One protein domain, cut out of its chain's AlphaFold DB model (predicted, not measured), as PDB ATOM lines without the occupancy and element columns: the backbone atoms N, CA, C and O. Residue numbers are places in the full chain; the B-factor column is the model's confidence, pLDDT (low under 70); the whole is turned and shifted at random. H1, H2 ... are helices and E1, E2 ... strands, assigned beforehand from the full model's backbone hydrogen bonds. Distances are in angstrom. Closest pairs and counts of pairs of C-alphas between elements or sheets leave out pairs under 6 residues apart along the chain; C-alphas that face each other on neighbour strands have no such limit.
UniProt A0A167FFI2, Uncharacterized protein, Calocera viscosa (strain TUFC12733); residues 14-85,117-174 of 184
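AT A GLANCE: This is residues 14 to 85 and 117 to 174 of the 184 residues of an uncharacterized protein of Calocera viscosa (strain TUFC12733) (UniProt A0A167FFI2). One long helix, H1, lies in the middle between two sheets: it covers the E3 and E4 side of a four-stranded sheet, and the small sheet E5 E6 packs on it from roughly the other side. The hairpin E1 and E2 reaches out past the helix at one end of the domain, and H3 lies at another, with residues 168 to 173 sticking out. The printed part has 130 residues with three named helices and six named strands, in the order E1 E2 H1 E3 E4 E5 H2 E6 H3; the class is mixed, with 61 residues, under half, in named elements. The larger sheet runs E1 E2 E4 E3, antiparallel throughout. The whole is compact, with a radius of gyration of the C-alphas of 16.2 A and spans of 49 by 41 by 26 A.

HOW THE PARTS SIT: In the larger sheet, E4, residues 78 to 82, is antiparallel to the edge strand E3, residues 62 to 66, with N 80 and O 64 2.7 A apart; the two form a hairpin. On the other side of E4 is E2, residues 24 to 28, antiparallel, with N 26 and O 81 at 2.8 A. E1, residues 14 to 17, the other edge strand, forms a hairpin with E2, with N 14 and O 27 at 2.9 A. H1, residues 37 to 55, is on one face of this sheet, two layers in all, at a height over the sheet of 10.4 A. It lies over E3 and, only just, over E4, on which 3 of its C-alphas fall; it runs along the strands, at 21 degrees to E3 on the local plane. The closest C-alphas of H1 and E3 are those of Ala 45 and Ala 62, 6.2 A apart. E2, H1 and E3 form a split strand-helix-strand unit, two strands running the same way with E4 between them, and its crossover is right-handed. E5, residues 123 to 126, comes nearer to H1: the closest C-alphas, of Ser 43 and Phe 125, are 4.9 A apart. E6, residues 152 to 155, is antiparallel to E5, with N 125 and O 153 at 2.9 A. H2, residues 147 to 151, only just touches H1, with 3 pairs of C-alphas within 8 A, the closest Phe 50 and Ala 148 at 6.5 A; H1 does so with residues 50 to 54 alone. H3, residues 160 to 169, touches no helix and is apart from H1. In H1 and H2 every O i to N i+4 pair is within hydrogen-bond range, in H3 3 of 6.

IN THESE COORDINATES: E1 begins at C-alpha 14, (215.079, 227.634, 202.842). H1 runs 26.6 A from C-alpha 37 at (211.845, 214.658, 214.476) to C-alpha 55. E4 is 13.5 A long, E2 13.1 A and H3 14.6 A, ending at C-alpha 169, (217.908, 200.014, 223.446).

THE WHOLE: The C-alphas of Lys 20 and Ala 172, the two farthest apart, are 53.0 A apart. Residues 86 to 116 are not printed, and C-alphas 85 and 117 are 30.6 A apart across the cut. The links E3 to E4 and E5 to H2 are long. The mean pLDDT of the printed part is 80.6; 33 residues are under 70, among them 160 to 174.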
ATOM      1  N   GLY A  14     215.531 226.878 204.006       69.25
ATOM      2  CA  GLY A  14     215.079 227.634 202.842       69.25
ATOM      3  C   GLY A  14     214.685 229.053 203.239       69.25
ATOM      4  O   GLY A  14     213.877 229.237 204.148       69.25
ATOM      5  N   LEU A  15     215.213 230.062 202.545       66.00
ATOM      6  CA  LEU A  15     214.823 231.461 202.730       66.00
ATOM      7  C   LEU A  15     213.859 231.892 201.629       66.00
ATOM      8  O   LEU A  15     214.117 231.677 200.443       66.00
ATOM      9  N   ARG A  16     212.754 232.544 202.005       70.19
ATOM     10  CA  ARG A  16     211.818 233.125 201.036       70.19
ATOM     11  C   ARG A  16     211.229 234.433 201.550       70.19
ATOM     12  O   ARG A  16     210.928 234.575 202.728       70.19
ATOM     13  N   LYS A  17     211.015 235.389 200.645       66.88
ATOM     14  CA  LYS A  17     210.249 236.613 200.918       66.88
ATOM     15  C   LYS A  17     208.765 236.354 200.696       66.88
ATOM     16  O   LYS A  17     208.395 235.795 199.659       66.88
ATOM     17  N   LEU A  18     207.914 236.753 201.639       61.81
ATOM     18  CA  LEU A  18     206.468 236.655 201.452       61.81
ATOM     19  C   LEU A  18     205.979 237.753 200.486       61.81
ATOM     20  O   LEU A  18     206.298 238.924 200.697       61.81
ATOM     21  N   PRO A  19     205.175 237.414 199.456       53.78
ATOM     22  CA  PRO A  19     204.770 238.365 198.414       53.78
ATOM     23  C   PRO A  19     203.918 239.546 198.892       53.78
ATOM     24  O   PRO A  19     203.846 240.548 198.191       53.78
ATOM     25  N   LYS A  20     203.227 239.417 200.033       60.50
ATOM     26  CA  LYS A  20     202.233 240.404 200.483       60.50
ATOM     27  C   LYS A  20     202.791 241.468 201.430       60.50
ATOM     28  O   LYS A  20     202.396 242.618 201.302       60.50
ATOM     29  N   ASP A  21     203.747 241.112 202.292       65.69
ATOM     30  CA  ASP A  21     204.194 241.993 203.387       65.69
ATOM     31  C   ASP A  21     205.698 242.310 203.360       65.69
ATOM     32  O   ASP A  21     206.205 242.990 204.249       65.69
ATOM     33  N   GLY A  22     206.453 241.772 202.393       67.56
ATOM     34  CA  GLY A  22     207.906 241.969 202.283       67.56
ATOM     35  C   GLY A  22     208.743 241.320 203.397       67.56
ATOM     36  O   GLY A  22     209.970 241.348 203.324       67.56
ATOM     37  N   ARG A  23     208.100 240.705 204.400       70.19
ATOM     38  CA  ARG A  23     208.759 239.986 205.496       70.19
ATOM     39  C   ARG A  23     209.489 238.751 204.970       70.19
ATOM     40  O   ARG A  23     208.967 238.004 204.135       70.19
ATOM     41  N   GLU A  24     210.703 238.549 205.467       84.00
ATOM     42  CA  GLU A  24     211.501 237.364 205.174       84.00
ATOM     43  C   GLU A  24     211.117 236.239 206.136       84.00
ATOM     44  O   GLU A  24     211.021 236.445 207.348       84.00
ATOM     45  N   VAL A  25     210.894 235.048 205.590       87.81
ATOM     46  CA  VAL A  25     210.589 233.848 206.367       87.81
ATOM     47  C   VAL A  25     211.616 232.764 206.100       87.81
ATOM     48  O   VAL A  25     212.195 232.669 205.011       87.81
ATOM     49  N   ILE A  26     211.812 231.936 207.116       88.62
ATOM     50  CA  ILE A  26     212.663 230.762 207.085       88.62
ATOM     51  C   ILE A  26     211.767 229.527 207.130       88.62
ATOM     52  O   ILE A  26     210.965 229.371 208.049       88.62
ATOM     53  N   GLY A  27     211.913 228.647 206.144       89.25
ATOM     54  CA  GLY A  27     211.410 227.280 206.204       89.25
ATOM     55  C   GLY A  27     212.510 226.358 206.714       89.25
ATOM     56  O   GLY A  27     213.550 226.229 206.067       89.25
ATOM     57  N   ARG A  28     212.286 225.730 207.867       86.25
ATOM     58  CA  ARG A  28     213.189 224.751 208.474       86.25
ATOM     59  C   ARG A  28     212.575 223.367 208.392       86.25
ATOM     60  O   ARG A  28     211.433 223.165 208.797       86.25
ATOM     61  N   ILE A  29     213.368 222.422 207.903       83.06
ATOM     62  CA  ILE A  29     213.076 220.992 207.970       83.06
ATOM     63  C   ILE A  29     214.118 220.388 208.921       83.06
ATOM     64  O   ILE A  29     215.319 220.584 208.692       83.06
ATOM     65  N   PRO A  30     213.701 219.719 210.012       72.12
ATOM     66  CA  PRO A  30     214.630 219.115 210.951       72.12
ATOM     67  C   PRO A  30     215.455 218.042 210.241       72.12
ATOM     68  O   PRO A  30     214.974 217.317 209.371       72.12
ATOM     69  N   HIS A  31     216.726 217.953 210.613       65.62
ATOM     70  CA  HIS A  31     217.652 216.995 210.026       65.62
ATOM     71  C   HIS A  31     217.252 215.563 210.394       65.62
ATOM     72  O   HIS A  31     217.161 215.303 211.585       65.62
ATOM     73  N   THR A  32     217.078 214.667 209.410       56.91
ATOM     74  CA  THR A  32     216.445 213.322 209.471       56.91
ATOM     75  C   THR A  32     217.179 212.228 210.292       56.91
ATOM     76  O   THR A  32     216.865 211.050 210.171       56.91
ATOM     77  N   LEU A  33     218.157 212.566 211.145       56.19
ATOM     78  CA  LEU A  33     218.915 211.600 211.978       56.19
ATOM     79  C   LEU A  33     218.461 211.498 213.455       56.19
ATOM     80  O   LEU A  33     219.229 211.112 214.328       56.19
ATOM     81  N   MET A  34     217.234 211.892 213.768       57.34
ATOM     82  CA  MET A  34     216.688 212.047 215.118       57.34
ATOM     83  C   MET A  34     215.368 211.279 215.163       57.34
ATOM     84  O   MET A  34     214.373 211.780 214.653       57.34
ATOM     85  N   PRO A  35     215.301 210.102 215.796       55.41
ATOM     86  CA  PRO A  35     214.165 209.177 215.671       55.41
ATOM     87  C   PRO A  35     212.772 209.774 215.992       55.41
ATOM     88  O   PRO A  35     211.751 209.202 215.620       55.41
ATOM     89  N   GLU A  36     212.709 210.952 216.624       64.31
ATOM     90  CA  GLU A  36     211.492 211.710 216.941       64.31
ATOM     91  C   GLU A  36     211.533 213.162 216.430       64.31
ATOM     92  O   GLU A  36     211.219 214.112 217.150       64.31
ATOM     93  N   HIS A  37     211.891 213.352 215.156       66.62
ATOM     94  CA  HIS A  37     211.845 214.658 214.476       66.62
ATOM     95  C   HIS A  37     210.571 215.462 214.742       66.62
ATOM     96  O   HIS A  37     210.616 216.686 214.838       66.62
ATOM     97  N   TYR A  38     209.440 214.764 214.857       74.69
ATOM     98  CA  TYR A  38     208.137 215.368 215.080       74.69
ATOM     99  C   TYR A  38     208.041 216.071 216.438       74.69
ATOM    100  O   TYR A  38     207.658 217.240 216.492       74.69
ATOM    101  N   LEU A  39     208.446 215.401 217.523       81.19
ATOM    102  CA  LEU A  39     208.418 215.989 218.863       81.19
ATOM    103  C   LEU A  39     209.423 217.133 218.987       81.19
ATOM    104  O   LEU A  39     209.143 218.113 219.667       81.19
ATOM    105  N   SER A  40     210.554 217.066 218.282       84.12
ATOM    106  CA  SER A  40     211.532 218.156 218.289       84.12
ATOM    107  C   SER A  40     210.924 219.452 217.740       84.12
ATOM    108  O   SER A  40     210.987 220.478 218.415       84.12
ATOM    109  N   VAL A  41     210.239 219.397 216.591       88.31
ATOM    110  CA  VAL A  41     209.570 220.570 215.998       88.31
ATOM    111  C   VAL A  41     208.454 221.106 216.900       88.31
ATOM    112  O   VAL A  41     208.360 222.320 217.081       88.31
ATOM    113  N   ALA A  42     207.639 220.223 217.491       90.50
ATOM    114  CA  ALA A  42     206.602 220.625 218.446       90.50
ATOM    115  C   ALA A  42     207.204 221.318 219.680       90.50
ATOM    116  O   ALA A  42     206.748 222.389 220.079       90.50
ATOM    117  N   SER A  43     208.269 220.740 220.248       91.56
ATOM    118  CA  SER A  43     208.935 221.291 221.429       91.56
ATOM    119  C   SER A  43     209.603 222.637 221.154       91.56
ATOM    120  O   SER A  43     209.555 223.547 221.981       91.56
ATOM    121  N   GLU A  44     210.177 222.810 219.961       91.75
ATOM    122  CA  GLU A  44     210.780 224.069 219.535       91.75
ATOM    123  C   GLU A  44     209.709 225.156 219.361       91.75
ATOM    124  O   GLU A  44     209.860 226.256 219.896       91.75
ATOM    125  N   ALA A  45     208.591 224.842 218.694       93.19
ATOM    126  CA  ALA A  45     207.479 225.777 218.515       93.19
ATOM    127  C   ALA A  45     206.877 226.216 219.860       93.19
ATOM    128  O   ALA A  45     206.611 227.406 220.076       93.19
ATOM    129  N   ALA A  46     206.699 225.260 220.775       95.06
ATOM    130  CA  ALA A  46     206.200 225.511 222.118       95.06
ATOM    131  C   ALA A  46     207.175 226.361 222.936       95.06
ATOM    132  O   ALA A  46     206.759 227.332 223.562       95.06
ATOM    133  N   THR A  47     208.474 226.059 222.876       95.19
ATOM    134  CA  THR A  47     209.508 226.823 223.587       95.19
ATOM    135  C   THR A  47     209.553 228.269 223.100       95.19
ATOM    136  O   THR A  47     209.496 229.181 223.919       95.19
ATOM    137  N   LEU A  48     209.576 228.516 221.785       95.06
ATOM    138  CA  LEU A  48     209.545 229.880 221.238       95.06
ATOM    139  C   LEU A  48     208.301 230.648 221.715       95.06
ATOM    140  O   LEU A  48     208.398 231.784 222.180       95.06
ATOM    141  N   SER A  49     207.137 230.005 221.677       95.50
ATOM    142  CA  SER A  49     205.882 230.619 222.121       95.50
ATOM    143  C   SER A  49     205.874 230.900 223.627       95.50
ATOM    144  O   SER A  49     205.421 231.961 224.055       95.50
ATOM    145  N   PHE A  50     206.426 229.992 224.431       95.69
ATOM    146  CA  PHE A  50     206.589 230.159 225.872       95.69
ATOM    147  C   PHE A  50     207.508 231.340 226.207       95.69
ATOM    148  O   PHE A  50     207.152 232.179 227.033       95.69
ATOM    149  N   LEU A  51     208.656 231.450 225.532       95.50
ATOM    150  CA  LEU A  51     209.608 232.543 225.741       95.50
ATOM    151  C   LEU A  51     209.004 233.910 225.410       95.50
ATOM    152  O   LEU A  51     209.192 234.875 226.159       95.50
ATOM    153  N   ALA A  52     208.255 233.990 224.310       94.44
ATOM    154  CA  ALA A  52     207.536 235.200 223.932       94.44
ATOM    155  C   ALA A  52     206.438 235.550 224.950       94.44
ATOM    156  O   ALA A  52     206.329 236.706 225.356       94.44
ATOM    157  N   LEU A  53     205.650 234.566 225.398       94.69
ATOM    158  CA  LEU A  53     204.517 234.797 226.296       94.69
ATOM    159  C   LEU A  53     204.956 235.146 227.724       94.69
ATOM    160  O   LEU A  53     204.506 236.145 228.280       94.69
ATOM    161  N   ARG A  54     205.837 234.335 228.322       93.69
ATOM    162  CA  ARG A  54     206.209 234.450 229.741       93.69
ATOM    163  C   ARG A  54     207.231 235.547 230.005       93.69
ATOM    164  O   ARG A  54     207.163 236.221 231.034       93.69
ATOM    165  N   PHE A  55     208.200 235.691 229.106       92.56
ATOM    166  CA  PHE A  55     209.358 236.561 229.310       92.56
ATOM    167  C   PHE A  55     209.378 237.772 228.377       92.56
ATOM    168  O   PHE A  55     210.262 238.616 228.517       92.56
ATOM    169  N   GLN A  56     208.429 237.870 227.435       92.31
ATOM    170  CA  GLN A  56     208.371 238.949 226.437       92.31
ATOM    171  C   GLN A  56     209.686 239.080 225.652       92.31
ATOM    172  O   GLN A  56     210.088 240.170 225.233       92.31
ATOM    173  N   LEU A  57     210.384 237.952 225.472       92.50
ATOM    174  CA  LEU A  57     211.631 237.903 224.728       92.50
ATOM    175  C   LEU A  57     211.358 238.053 223.234       92.50
ATOM    176  O   LEU A  57     210.396 237.507 222.694       92.50
ATOM    177  N   ARG A  58     212.256 238.765 222.547       90.50
ATOM    178  CA  ARG A  58     212.266 238.814 221.084       90.50
ATOM    179  C   ARG A  58     212.858 237.520 220.545       90.50
ATOM    180  O   ARG A  58     214.063 237.425 220.334       90.50
ATOM    181  N   VAL A  59     211.996 236.540 220.341       92.44
ATOM    182  CA  VAL A  59     212.321 235.267 219.703       92.44
ATOM    183  C   VAL A  59     211.660 235.195 218.327       92.44
ATOM    184  O   VAL A  59     210.667 235.891 218.104       92.44
ATOM    185  N   PRO A  60     212.184 234.381 217.398       91.69
ATOM    186  CA  PRO A  60     211.538 234.191 216.111       91.69
ATOM    187  C   PRO A  60     210.103 233.685 216.266       91.69
ATOM    188  O   PRO A  60     209.851 232.693 216.952       91.69
ATOM    189  N   THR A  61     209.167 234.333 215.582       90.94
ATOM    190  CA  THR A  61     207.772 233.890 215.574       90.94
ATOM    191  C   THR A  61     207.614 232.656 214.685       90.94
ATOM    192  O   THR A  61     207.904 232.717 213.488       90.94
ATOM    193  N   ALA A  62     207.122 231.543 215.233       91.12
ATOM    194  CA  ALA A  62     206.700 230.390 214.441       91.12
ATOM    195  C   ALA A  62     205.317 230.673 213.826       91.12
ATOM    196  O   ALA A  62     204.313 230.723 214.530       91.12
ATOM    197  N   PHE A  63     205.256 230.883 212.509       88.88
ATOM    198  CA  PHE A  63     204.003 231.180 211.802       88.88
ATOM    199  C   PHE A  63     203.181 229.926 211.517       88.88
ATOM    200  O   PHE A  63     201.954 229.969 211.518       88.88
ATOM    201  N   ALA A  64     203.863 228.821 211.229       89.31
ATOM    202  CA  ALA A  64     203.250 227.521 211.026       89.31
ATOM    203  C   ALA A  64     204.283 226.437 211.310       89.31
ATOM    204  O   ALA A  64     205.450 226.583 210.957       89.31
ATOM    205  N   TYR A  65     203.858 225.323 211.884       90.06
ATOM    206  CA  TYR A  65     204.679 224.126 211.977       90.06
ATOM    207  C   TYR A  65     203.792 222.899 211.813       90.06
ATOM    208  O   TYR A  65     202.589 222.951 212.065       90.06
ATOM    209  N   SER A  66     204.393 221.801 211.374       86.62
ATOM    210  CA  SER A  66     203.773 220.486 211.450       86.62
ATOM    211  C   SER A  66     204.753 219.551 212.119       86.62
ATOM    212  O   SER A  66     205.850 219.326 211.609       86.62
ATOM    213  N   ALA A  67     204.347 219.009 213.261       78.69
ATOM    214  CA  ALA A  67     205.060 217.922 213.905       78.69
ATOM    215  C   ALA A  67     204.783 216.600 213.173       78.69
ATOM    216  O   ALA A  67     205.700 215.828 212.940       78.69
ATOM    217  N   SER A  68     203.550 216.344 212.729       71.19
ATOM    218  CA  SER A  68     203.210 215.068 212.088       71.19
ATOM    219  C   SER A  68     203.647 214.997 210.620       71.19
ATOM    220  O   SER A  68     203.597 215.990 209.889       71.19
ATOM    221  N   ALA A  69     204.016 213.797 210.167       59.88
ATOM    222  CA  ALA A  69     204.174 213.473 208.747       59.88
ATOM    223  C   ALA A  69     202.820 213.209 208.051       59.88
ATOM    224  O   ALA A  69     202.738 213.261 206.829       59.88
ATOM    225  N   SER A  70     201.737 212.973 208.809       58.53
ATOM    226  CA  SER A  70     200.395 212.724 208.265       58.53
ATOM    227  C   SER A  70     199.274 213.237 209.189       58.53
ATOM    228  O   SER A  70     199.339 212.989 210.395       58.53
ATOM    229  N   PRO A  71     198.229 213.917 208.674       64.88
ATOM    230  CA  PRO A  71     198.076 214.421 207.309       64.88
ATOM    231  C   PRO A  71     198.869 215.728 207.128       64.88
ATOM    232  O   PRO A  71     198.390 216.809 207.461       64.88
ATOM    233  N   ASN A  72     200.092 215.638 206.604       73.25
ATOM    234  CA  ASN A  72     200.944 216.781 206.293       73.25
ATOM    235  C   ASN A  72     201.337 216.698 204.808       73.25
ATOM    236  O   ASN A  72     201.983 215.727 204.422       73.25
ATOM    237  N   PRO A  73     200.982 217.688 203.967       75.12
ATOM    238  CA  PRO A  73     201.255 217.647 202.526       75.12
ATOM    239  C   PRO A  73     202.749 217.699 202.180       75.12
ATOM    240  O   PRO A  73     203.122 217.413 201.049       75.12
ATOM    241  N   VAL A  74     203.594 218.101 203.133       76.94
ATOM    242  CA  VAL A  74     205.055 218.137 202.987       76.94
ATOM    243  C   VAL A  74     205.674 216.775 203.337       76.94
ATOM    244  O   VAL A  74     206.863 216.583 203.121       76.94
ATOM    245  N   GLU A  75     204.885 215.837 203.885       78.00
ATOM    246  CA  GLU A  75     205.265 214.463 204.280       78.00
ATOM    247  C   GLU A  75     206.445 214.364 205.267       78.00
ATOM    248  O   GLU A  75     206.872 213.279 205.651       78.00
ATOM    249  N   THR A  76     206.951 215.503 205.739       79.44
ATOM    250  CA  THR A  76     208.029 215.617 206.718       79.44
ATOM    251  C   THR A  76     207.734 216.761 207.684       79.44
ATOM    252  O   THR A  76     207.090 217.743 207.282       79.44
ATOM    253  N   PRO A  77     208.166 216.674 208.957       83.56
ATOM    254  CA  PRO A  77     208.003 217.772 209.893       83.56
ATOM    255  C   PRO A  77     208.646 219.053 209.360       83.56
ATOM    256  O   PRO A  77     209.679 219.019 208.693       83.56
ATOM    257  N   TYR A  78     208.038 220.198 209.647       87.06
ATOM    258  CA  TYR A  78     208.565 221.487 209.205       87.06
ATOM    259  C   TYR A  78     208.169 222.604 210.159       87.06
ATOM    260  O   TYR A  78     207.168 222.508 210.869       87.06
ATOM    261  N   MET A  79     208.920 223.700 210.108       89.75
ATOM    262  CA  MET A  79     208.576 224.962 210.750       89.75
ATOM    263  C   MET A  79     208.813 226.121 209.781       89.75
ATOM    264  O   MET A  79     209.888 226.257 209.204       89.75
ATOM    265  N   ILE A  80     207.801 226.963 209.607       90.12
ATOM    266  CA  ILE A  80     207.879 228.251 208.925       90.12
ATOM    267  C   ILE A  80     207.922 229.318 210.010       90.12
ATOM    268  O   ILE A  80     206.975 229.462 210.784       90.12
ATOM    269  N   MET A  81     209.007 230.074 210.053       91.38
ATOM    270  CA  MET A  81     209.260 231.047 211.108       91.38
ATOM    271  C   MET A  81     209.829 232.355 210.569       91.38
ATOM    272  O   MET A  81     210.288 232.448 209.429       91.38
ATOM    273  N   GLU A  82     209.774 233.383 211.401       90.94
ATOM    274  CA  GLU A  82     210.372 234.689 211.154       90.94
ATOM    275  C   GLU A  82     211.891 234.599 210.972       90.94
ATOM    276  O   GLU A  82     212.587 233.915 211.726       90.94
ATOM    277  N   LYS A  83     212.423 235.326 209.981       88.94
ATOM    278  CA  LYS A  83     213.860 235.582 209.894       88.94
ATOM    279  C   LYS A  83     214.206 236.780 210.771       88.94
ATOM    280  O   LYS A  83     213.866 237.914 210.438       88.94
ATOM    281  N   MET A  84     214.923 236.525 211.860       87.06
ATOM    282  CA  MET A  84     215.405 237.593 212.731       87.06
ATOM    283  C   MET A  84     216.495 238.415 212.025       87.06
ATOM    284  O   MET A  84     217.362 237.835 211.363       87.06
ATOM    285  N   PRO A  85     216.486 239.751 212.157       85.44
ATOM    286  CA  PRO A  85     217.572 240.582 211.663       85.44
ATOM    287  C   PRO A  85     218.824 240.347 212.513       85.44
ATOM    288  O   PRO A  85     218.767 240.397 213.740       85.44
ATOM    289  N   SER A 117     210.391 228.709 237.770       90.81
ATOM    290  CA  SER A 117     210.540 227.400 238.401       90.81
ATOM    291  C   SER A 117     209.779 226.338 237.601       90.81
ATOM    292  O   SER A 117     208.555 226.231 237.688       90.81
ATOM    293  N   LEU A 118     210.486 225.574 236.760       91.75
ATOM    294  CA  LEU A 118     209.893 224.470 235.995       91.75
ATOM    295  C   LEU A 118     209.638 223.253 236.895       91.75
ATOM    296  O   LEU A 118     210.458 222.920 237.744       91.75
ATOM    297  N   GLY A 119     208.516 222.562 236.684       89.50
ATOM    298  CA  GLY A 119     208.075 221.481 237.578       89.50
ATOM    299  C   GLY A 119     208.763 220.133 237.360       89.50
ATOM    300  O   GLY A 119     208.629 219.224 238.177       89.50
ATOM    301  N   SER A 120     209.466 219.969 236.242       91.06
ATOM    302  CA  SER A 120     210.152 218.726 235.884       91.06
ATOM    303  C   SER A 120     211.252 218.968 234.858       91.06
ATOM    304  O   SER A 120     211.296 220.003 234.191       91.06
ATOM    305  N   ILE A 121     212.148 217.992 234.738       89.38
ATOM    306  CA  ILE A 121     213.212 217.976 233.739       89.38
ATOM    307  C   ILE A 121     212.668 217.301 232.479       89.38
ATOM    308  O   ILE A 121     212.266 216.136 232.515       89.38
ATOM    309  N   GLY A 122     212.677 218.032 231.368       90.50
ATOM    310  CA  GLY A 122     212.164 217.575 230.081       90.50
ATOM    311  C   GLY A 122     212.176 218.695 229.043       90.50
ATOM    312  O   GLY A 122     212.930 219.662 229.166       90.50
ATOM    313  N   SER A 123     211.342 218.571 228.014       92.12
ATOM    314  CA  SER A 123     211.158 219.614 226.997       92.12
ATOM    315  C   SER A 123     209.774 220.254 227.110       92.12
ATOM    316  O   SER A 123     208.823 219.610 227.548       92.12
ATOM    317  N   ILE A 124     209.655 221.532 226.743       94.88
ATOM    318  CA  ILE A 124     208.382 222.264 226.782       94.88
ATOM    319  C   ILE A 124     207.559 221.891 225.552       94.88
ATOM    320  O   ILE A 124     208.071 221.941 224.438       94.88
ATOM    321  N   PHE A 125     206.280 221.577 225.745       94.94
ATOM    322  CA  PHE A 125     205.326 221.287 224.673       94.94
ATOM    323  C   PHE A 125     204.029 222.066 224.867       94.94
ATOM    324  O   PHE A 125     203.646 222.388 225.995       94.94
ATOM    325  N   PHE A 126     203.303 222.300 223.775       94.75
ATOM    326  CA  PHE A 126     201.879 222.588 223.876       94.75
ATOM    327  C   PHE A 126     201.149 221.340 224.362       94.75
ATOM    328  O   PHE A 126     201.414 220.233 223.889       94.75
ATOM    329  N   LYS A 127     200.171 221.511 225.254       94.44
ATOM    330  CA  LYS A 127     199.347 220.387 225.736       94.44
ATOM    331  C   LYS A 127     198.570 219.685 224.621       94.44
ATOM    332  O   LYS A 127     198.164 218.543 224.783       94.44
ATOM    333  N   THR A 128     198.348 220.360 223.496       92.25
ATOM    334  CA  THR A 128     197.672 219.805 222.317       92.25
ATOM    335  C   THR A 128     198.556 218.885 221.484       92.25
ATOM    336  O   THR A 128     198.034 218.089 220.710       92.25
ATOM    337  N   ASP A 129     199.879 218.997 221.622       89.81
ATOM    338  CA  ASP A 129     200.831 218.345 220.718       89.81
ATOM    339  C   ASP A 129     201.300 216.981 221.237       89.81
ATOM    340  O   ASP A 129     201.851 216.187 220.473       89.81
ATOM    341  N   ILE A 130     201.076 216.692 222.523       88.94
ATOM    342  CA  ILE A 130     201.469 215.435 223.165       88.94
ATOM    343  C   ILE A 130     200.314 214.828 223.963       88.94
ATOM    344  O   ILE A 130     199.417 215.523 224.431       88.94
ATOM    345  N   ARG A 131     200.343 213.504 224.136       88.00
ATOM    346  CA  ARG A 131     199.342 212.755 224.912       88.00
ATOM    347  C   ARG A 131     199.343 213.187 226.375       88.00
ATOM    348  O   ARG A 131     200.414 213.412 226.921       88.00
ATOM    349  N   GLU A 132     198.173 213.198 227.012       88.44
ATOM    350  CA  GLU A 132     198.019 213.565 228.431       88.44
ATOM    351  C   GLU A 132     198.916 212.741 229.366       88.44
ATOM    352  O   GLU A 132     199.517 213.301 230.275       88.44
ATOM    353  N   ASP A 133     199.110 211.448 229.079       87.44
ATOM    354  CA  ASP A 133     199.982 210.552 229.860       87.44
ATOM    355  C   ASP A 133     201.457 210.995 229.906       87.44
ATOM    356  O   ASP A 133     202.229 210.503 230.726       87.44
ATOM    357  N   TRP A 134     201.881 211.866 228.986       87.69
ATOM    358  CA  TRP A 134     203.252 212.374 228.887       87.69
ATOM    359  C   TRP A 134     203.389 213.803 229.415       87.69
ATOM    360  O   TRP A 134     204.468 214.383 229.313       87.69
ATOM    361  N   GLN A 135     202.307 214.388 229.933       92.94
ATOM    362  CA  GLN A 135     202.277 215.774 230.382       92.94
ATOM    363  C   GLN A 135     202.516 215.862 231.886       92.94
ATOM    364  O   GLN A 135     201.735 215.357 232.689       92.94
ATOM    365  N   THR A 136     203.539 216.622 232.262       93.81
ATOM    366  CA  THR A 136     203.752 217.093 233.634       93.81
ATOM    367  C   THR A 136     203.483 218.600 233.697       93.81
ATOM    368  O   THR A 136     203.661 219.297 232.686       93.81
ATOM    369  N   PRO A 137     203.028 219.144 234.846       94.19
ATOM    370  CA  PRO A 137     202.854 220.582 235.010       94.19
ATOM    371  C   PRO A 137     204.084 221.377 234.558       94.19
ATOM    372  O   PRO A 137     205.221 220.986 234.819       94.19
ATOM    373  N   LEU A 138     203.835 222.497 233.869       94.62
ATOM    374  CA  LEU A 138     204.887 223.388 233.377       94.62
ATOM    375  C   LEU A 138     205.782 223.873 234.520       94.62
ATOM    376  O   LEU A 138     207.005 223.863 234.402       94.62
ATOM    377  N   TYR A 139     205.151 224.275 235.620       94.62
ATOM    378  CA  TYR A 139     205.820 224.867 236.758       94.62
ATOM    379  C   TYR A 139     205.813 223.974 237.990       94.62
ATOM    380  O   TYR A 139     204.979 223.074 238.124       94.62
ATOM    381  N   ALA A 140     206.758 224.250 238.884       91.19
ATOM    382  CA  ALA A 140     206.801 223.654 240.203       91.19
ATOM    383  C   ALA A 140     205.594 224.110 241.052       91.19
ATOM    384  O   ALA A 140     204.989 225.144 240.759       91.19
ATOM    385  N   PRO A 141     205.209 223.351 242.096       86.94
ATOM    386  CA  PRO A 141     204.006 223.640 242.886       86.94
ATOM    387  C   PRO A 141     203.990 225.010 243.584       86.94
ATOM    388  O   PRO A 141     202.926 225.466 243.998       86.94
ATOM    389  N   ASP A 142     205.155 225.630 243.764       85.81
ATOM    390  CA  ASP A 142     205.370 226.919 244.421       85.81
ATOM    391  C   ASP A 142     205.328 228.124 243.463       85.81
ATOM    392  O   ASP A 142     205.203 229.265 243.913       85.81
ATOM    393  N   GLU A 143     205.387 227.894 242.151       86.94
ATOM    394  CA  GLU A 143     205.268 228.942 241.137       86.94
ATOM    395  C   GLU A 143     203.791 229.257 240.854       86.94
ATOM    396  O   GLU A 143     202.931 228.377 240.752       86.94
ATOM    397  N   ASN A 144     203.482 230.540 240.673       85.88
ATOM    398  CA  ASN A 144     202.121 230.962 240.367       85.88
ATOM    399  C   ASN A 144     201.706 230.541 238.953       85.88
ATOM    400  O   ASN A 144     202.390 230.827 237.970       85.88
ATOM    401  N   ALA A 145     200.521 229.943 238.845       85.31
ATOM    402  CA  ALA A 145     199.911 229.645 237.559       85.31
ATOM    403  C   ALA A 145     199.584 230.935 236.785       85.31
ATOM    404  O   ALA A 145     198.954 231.855 237.309       85.31
ATOM    405  N   ASP A 146     199.953 230.962 235.510       90.69
ATOM    406  CA  ASP A 146     199.679 232.049 234.573       90.69
ATOM    407  C   ASP A 146     199.078 231.513 233.257       90.69
ATOM    408  O   ASP A 146     198.692 230.343 233.155       90.69
ATOM    409  N   ASP A 147     198.990 232.358 232.228       91.94
ATOM    410  CA  ASP A 147     198.501 231.939 230.911       91.94
ATOM    411  C   ASP A 147     199.390 230.870 230.255       91.94
ATOM    412  O   ASP A 147     198.875 229.993 229.556       91.94
ATOM    413  N   ALA A 148     200.698 230.873 230.526       93.00
ATOM    414  CA  ALA A 148     201.617 229.861 230.020       93.00
ATOM    415  C   ALA A 148     201.309 228.481 230.625       93.00
ATOM    416  O   ALA A 148     201.235 227.494 229.892       93.00
ATOM    417  N   SER A 149     201.009 228.403 231.924       93.12
ATOM    418  CA  SER A 149     200.649 227.138 232.592       93.12
ATOM    419  C   SER A 149     199.400 226.453 232.006       93.12
ATOM    420  O   SER A 149     199.219 225.235 232.131       93.12
ATOM    421  N   ARG A 150     198.522 227.217 231.338       93.38
ATOM    422  CA  ARG A 150     197.330 226.690 230.656       93.38
ATOM    423  C   ARG A 150     197.679 226.049 229.318       93.38
ATOM    424  O   ARG A 150     197.121 224.999 229.011       93.38
ATOM    425  N   LEU A 151     198.593 226.660 228.566       95.12
ATOM    426  CA  LEU A 151     198.939 226.279 227.194       95.12
ATOM    427  C   LEU A 151     200.050 225.228 227.124       95.12
ATOM    428  O   LEU A 151     200.017 224.363 226.248       95.12
ATOM    429  N   PHE A 152     201.015 225.294 228.043       96.62
ATOM    430  CA  PHE A 152     202.233 224.494 227.989       96.62
ATOM    431  C   PHE A 152     202.317 223.454 229.109       96.62
ATOM    432  O   PHE A 152     201.680 223.567 230.159       96.62
ATOM    433  N   CYS A 153     203.129 222.434 228.866       95.12
ATOM    434  CA  CYS A 153     203.481 221.365 229.797       95.12
ATOM    435  C   CYS A 153     204.938 220.947 229.573       95.12
ATOM    436  O   CYS A 153     205.530 221.284 228.541       95.12
ATOM    437  N   ILE A 154     205.506 220.215 230.530       94.88
ATOM    438  CA  ILE A 154     206.780 219.523 230.325       94.88
ATOM    439  C   ILE A 154     206.479 218.098 229.871       94.88
ATOM    440  O   ILE A 154     205.676 217.402 230.492       94.88
ATOM    441  N   GLY A 155     207.123 217.686 228.786       91.88
ATOM    442  CA  GLY A 155     207.068 216.336 228.241       91.88
ATOM    443  C   GLY A 155     208.455 215.693 228.146       91.88
ATOM    444  O   GLY A 155     209.405 216.175 228.772       91.88
ATOM    445  N   PRO A 156     208.592 214.616 227.354       88.38
ATOM    446  CA  PRO A 156     209.846 213.885 227.200       88.38
ATOM    447  C   PRO A 156     211.011 214.777 226.758       88.38
ATOM    448  O   PRO A 156     210.827 215.753 226.030       88.38
ATOM    449  N   CYS A 157     212.227 214.430 227.177       85.38
ATOM    450  CA  CYS A 157     213.430 215.151 226.769       85.38
ATOM    451  C   CYS A 157     213.766 214.903 225.287       85.38
ATOM    452  O   CYS A 157     213.971 213.759 224.875       85.38
ATOM    453  N   MET A 158     213.880 215.983 224.505       77.50
ATOM    454  CA  MET A 158     214.192 215.937 223.067       77.50
ATOM    455  C   MET A 158     215.682 216.056 222.728       77.50
ATOM    456  O   MET A 158     216.042 216.236 221.562       77.50
ATOM    457  N   ASP A 159     216.561 215.963 223.724       72.75
ATOM    458  CA  ASP A 159     217.998 216.080 223.506       72.75
ATOM    459  C   ASP A 159     218.540 214.909 222.638       72.75
ATOM    460  O   ASP A 159     218.224 213.739 222.901       72.75
ATOM    461  N   PRO A 160     219.369 215.199 221.608       63.59
ATOM    462  CA  PRO A 160     219.940 214.210 220.690       63.59
ATOM    463  C   PRO A 160     220.686 213.034 221.318       63.59
ATOM    464  O   PRO A 160     220.851 211.995 220.673       63.59
ATOM    465  N   VAL A 161     221.219 213.198 222.526       64.00
ATOM    466  CA  VAL A 161     221.907 212.133 223.262       64.00
ATOM    467  C   VAL A 161     220.880 211.127 223.773       64.00
ATOM    468  O   VAL A 161     221.020 209.929 223.535       64.00
ATOM    469  N   PHE A 162     219.792 211.600 224.381       58.38
ATOM    470  CA  PHE A 162     218.719 210.739 224.885       58.38
ATOM    471  C   PHE A 162     217.863 210.152 223.759       58.38
ATOM    472  O   PHE A 162     217.373 209.023 223.874       58.38
ATOM    473  N   SER A 163     217.736 210.867 222.634       56.69
ATOM    474  CA  SER A 163     217.050 210.355 221.449       56.69
ATOM    475  C   SER A 163     217.809 209.193 220.802       56.69
ATOM    476  O   SER A 163     217.181 208.203 220.433       56.69
ATOM    477  N   ARG A 164     219.146 209.275 220.706       51.16
ATOM    478  CA  ARG A 164     220.006 208.219 220.132       51.16
ATOM    479  C   ARG A 164     220.058 206.955 220.985       51.16
ATOM    480  O   ARG A 164     220.080 205.859 220.435       51.16
ATOM    481  N   LEU A 165     219.959 207.093 222.307       49.44
ATOM    482  CA  LEU A 165     219.879 205.947 223.216       49.44
ATOM    483  C   LEU A 165     218.633 205.067 222.988       49.44
ATOM    484  O   LEU A 165     218.643 203.931 223.453       49.44
ATOM    485  N   ARG A 166     217.595 205.514 222.244       47.34
ATOM    486  CA  ARG A 166     216.496 204.624 221.787       47.34
ATOM    487  C   ARG A 166     216.989 203.553 220.842       47.34
ATOM    488  O   ARG A 166     216.572 202.421 220.971       47.34
ATOM    489  N   GLU A 167     217.814 203.899 219.861       47.78
ATOM    490  CA  GLU A 167     218.107 202.969 218.764       47.78
ATOM    491  C   GLU A 167     218.955 201.789 219.242       47.78
ATOM    492  O   GLU A 167     218.771 200.660 218.787       47.78
ATOM    493  N   GLU A 168     219.832 202.029 220.217       47.72
ATOM    494  CA  GLU A 168     220.617 200.971 220.856       47.72
ATOM    495  C   GLU A 168     219.774 200.105 221.807       47.72
ATOM    496  O   GLU A 168     220.058 198.915 221.967       47.72
ATOM    497  N   SER A 169     218.717 200.666 222.406       45.31
ATOM    498  CA  SER A 169     217.908 200.014 223.446       45.31
ATOM    499  C   SER A 169     216.549 199.479 222.979       45.31
ATOM    500  O   SER A 169     216.029 198.569 223.621       45.31
ATOM    501  N   ASP A 170     216.021 199.903 221.823       46.47
ATOM    502  CA  ASP A 170     214.761 199.428 221.209       46.47
ATOM    503  C   ASP A 170     214.843 197.946 220.776       46.47
ATOM    504  O   ASP A 170     213.879 197.371 220.270       46.47
ATOM    505  N   ARG A 171     215.978 197.278 221.029       48.25
ATOM    506  CA  ARG A 171     216.090 195.815 220.979       48.25
ATOM    507  C   ARG A 171     215.784 195.103 222.307       48.25
ATOM    508  O   ARG A 171     215.643 193.884 222.257       48.25
ATOM    509  N   ALA A 172     215.645 195.786 223.456       46.66
ATOM    510  CA  ALA A 172     215.280 195.128 224.726       46.66
ATOM    511  C   ALA A 172     214.824 196.007 225.921       46.66
ATOM    512  O   ALA A 172     214.313 195.437 226.884       46.66
ATOM    513  N   VAL A 173     215.010 197.334 225.949       50.22
ATOM    514  CA  VAL A 173     214.775 198.144 227.164       50.22
ATOM    515  C   VAL A 173     214.066 199.454 226.832       50.22
ATOM    516  O   VAL A 173     214.595 200.286 226.104       50.22
ATOM    517  N   ALA A 174     212.883 199.662 227.415       54.81
ATOM    518  CA  ALA A 174     212.219 200.960 227.410       54.81
ATOM    519  C   ALA A 174     213.059 201.957 228.224       54.81
ATOM    520  O   ALA A 174     213.128 201.861 229.450       54.81
TER     521      ALA A 174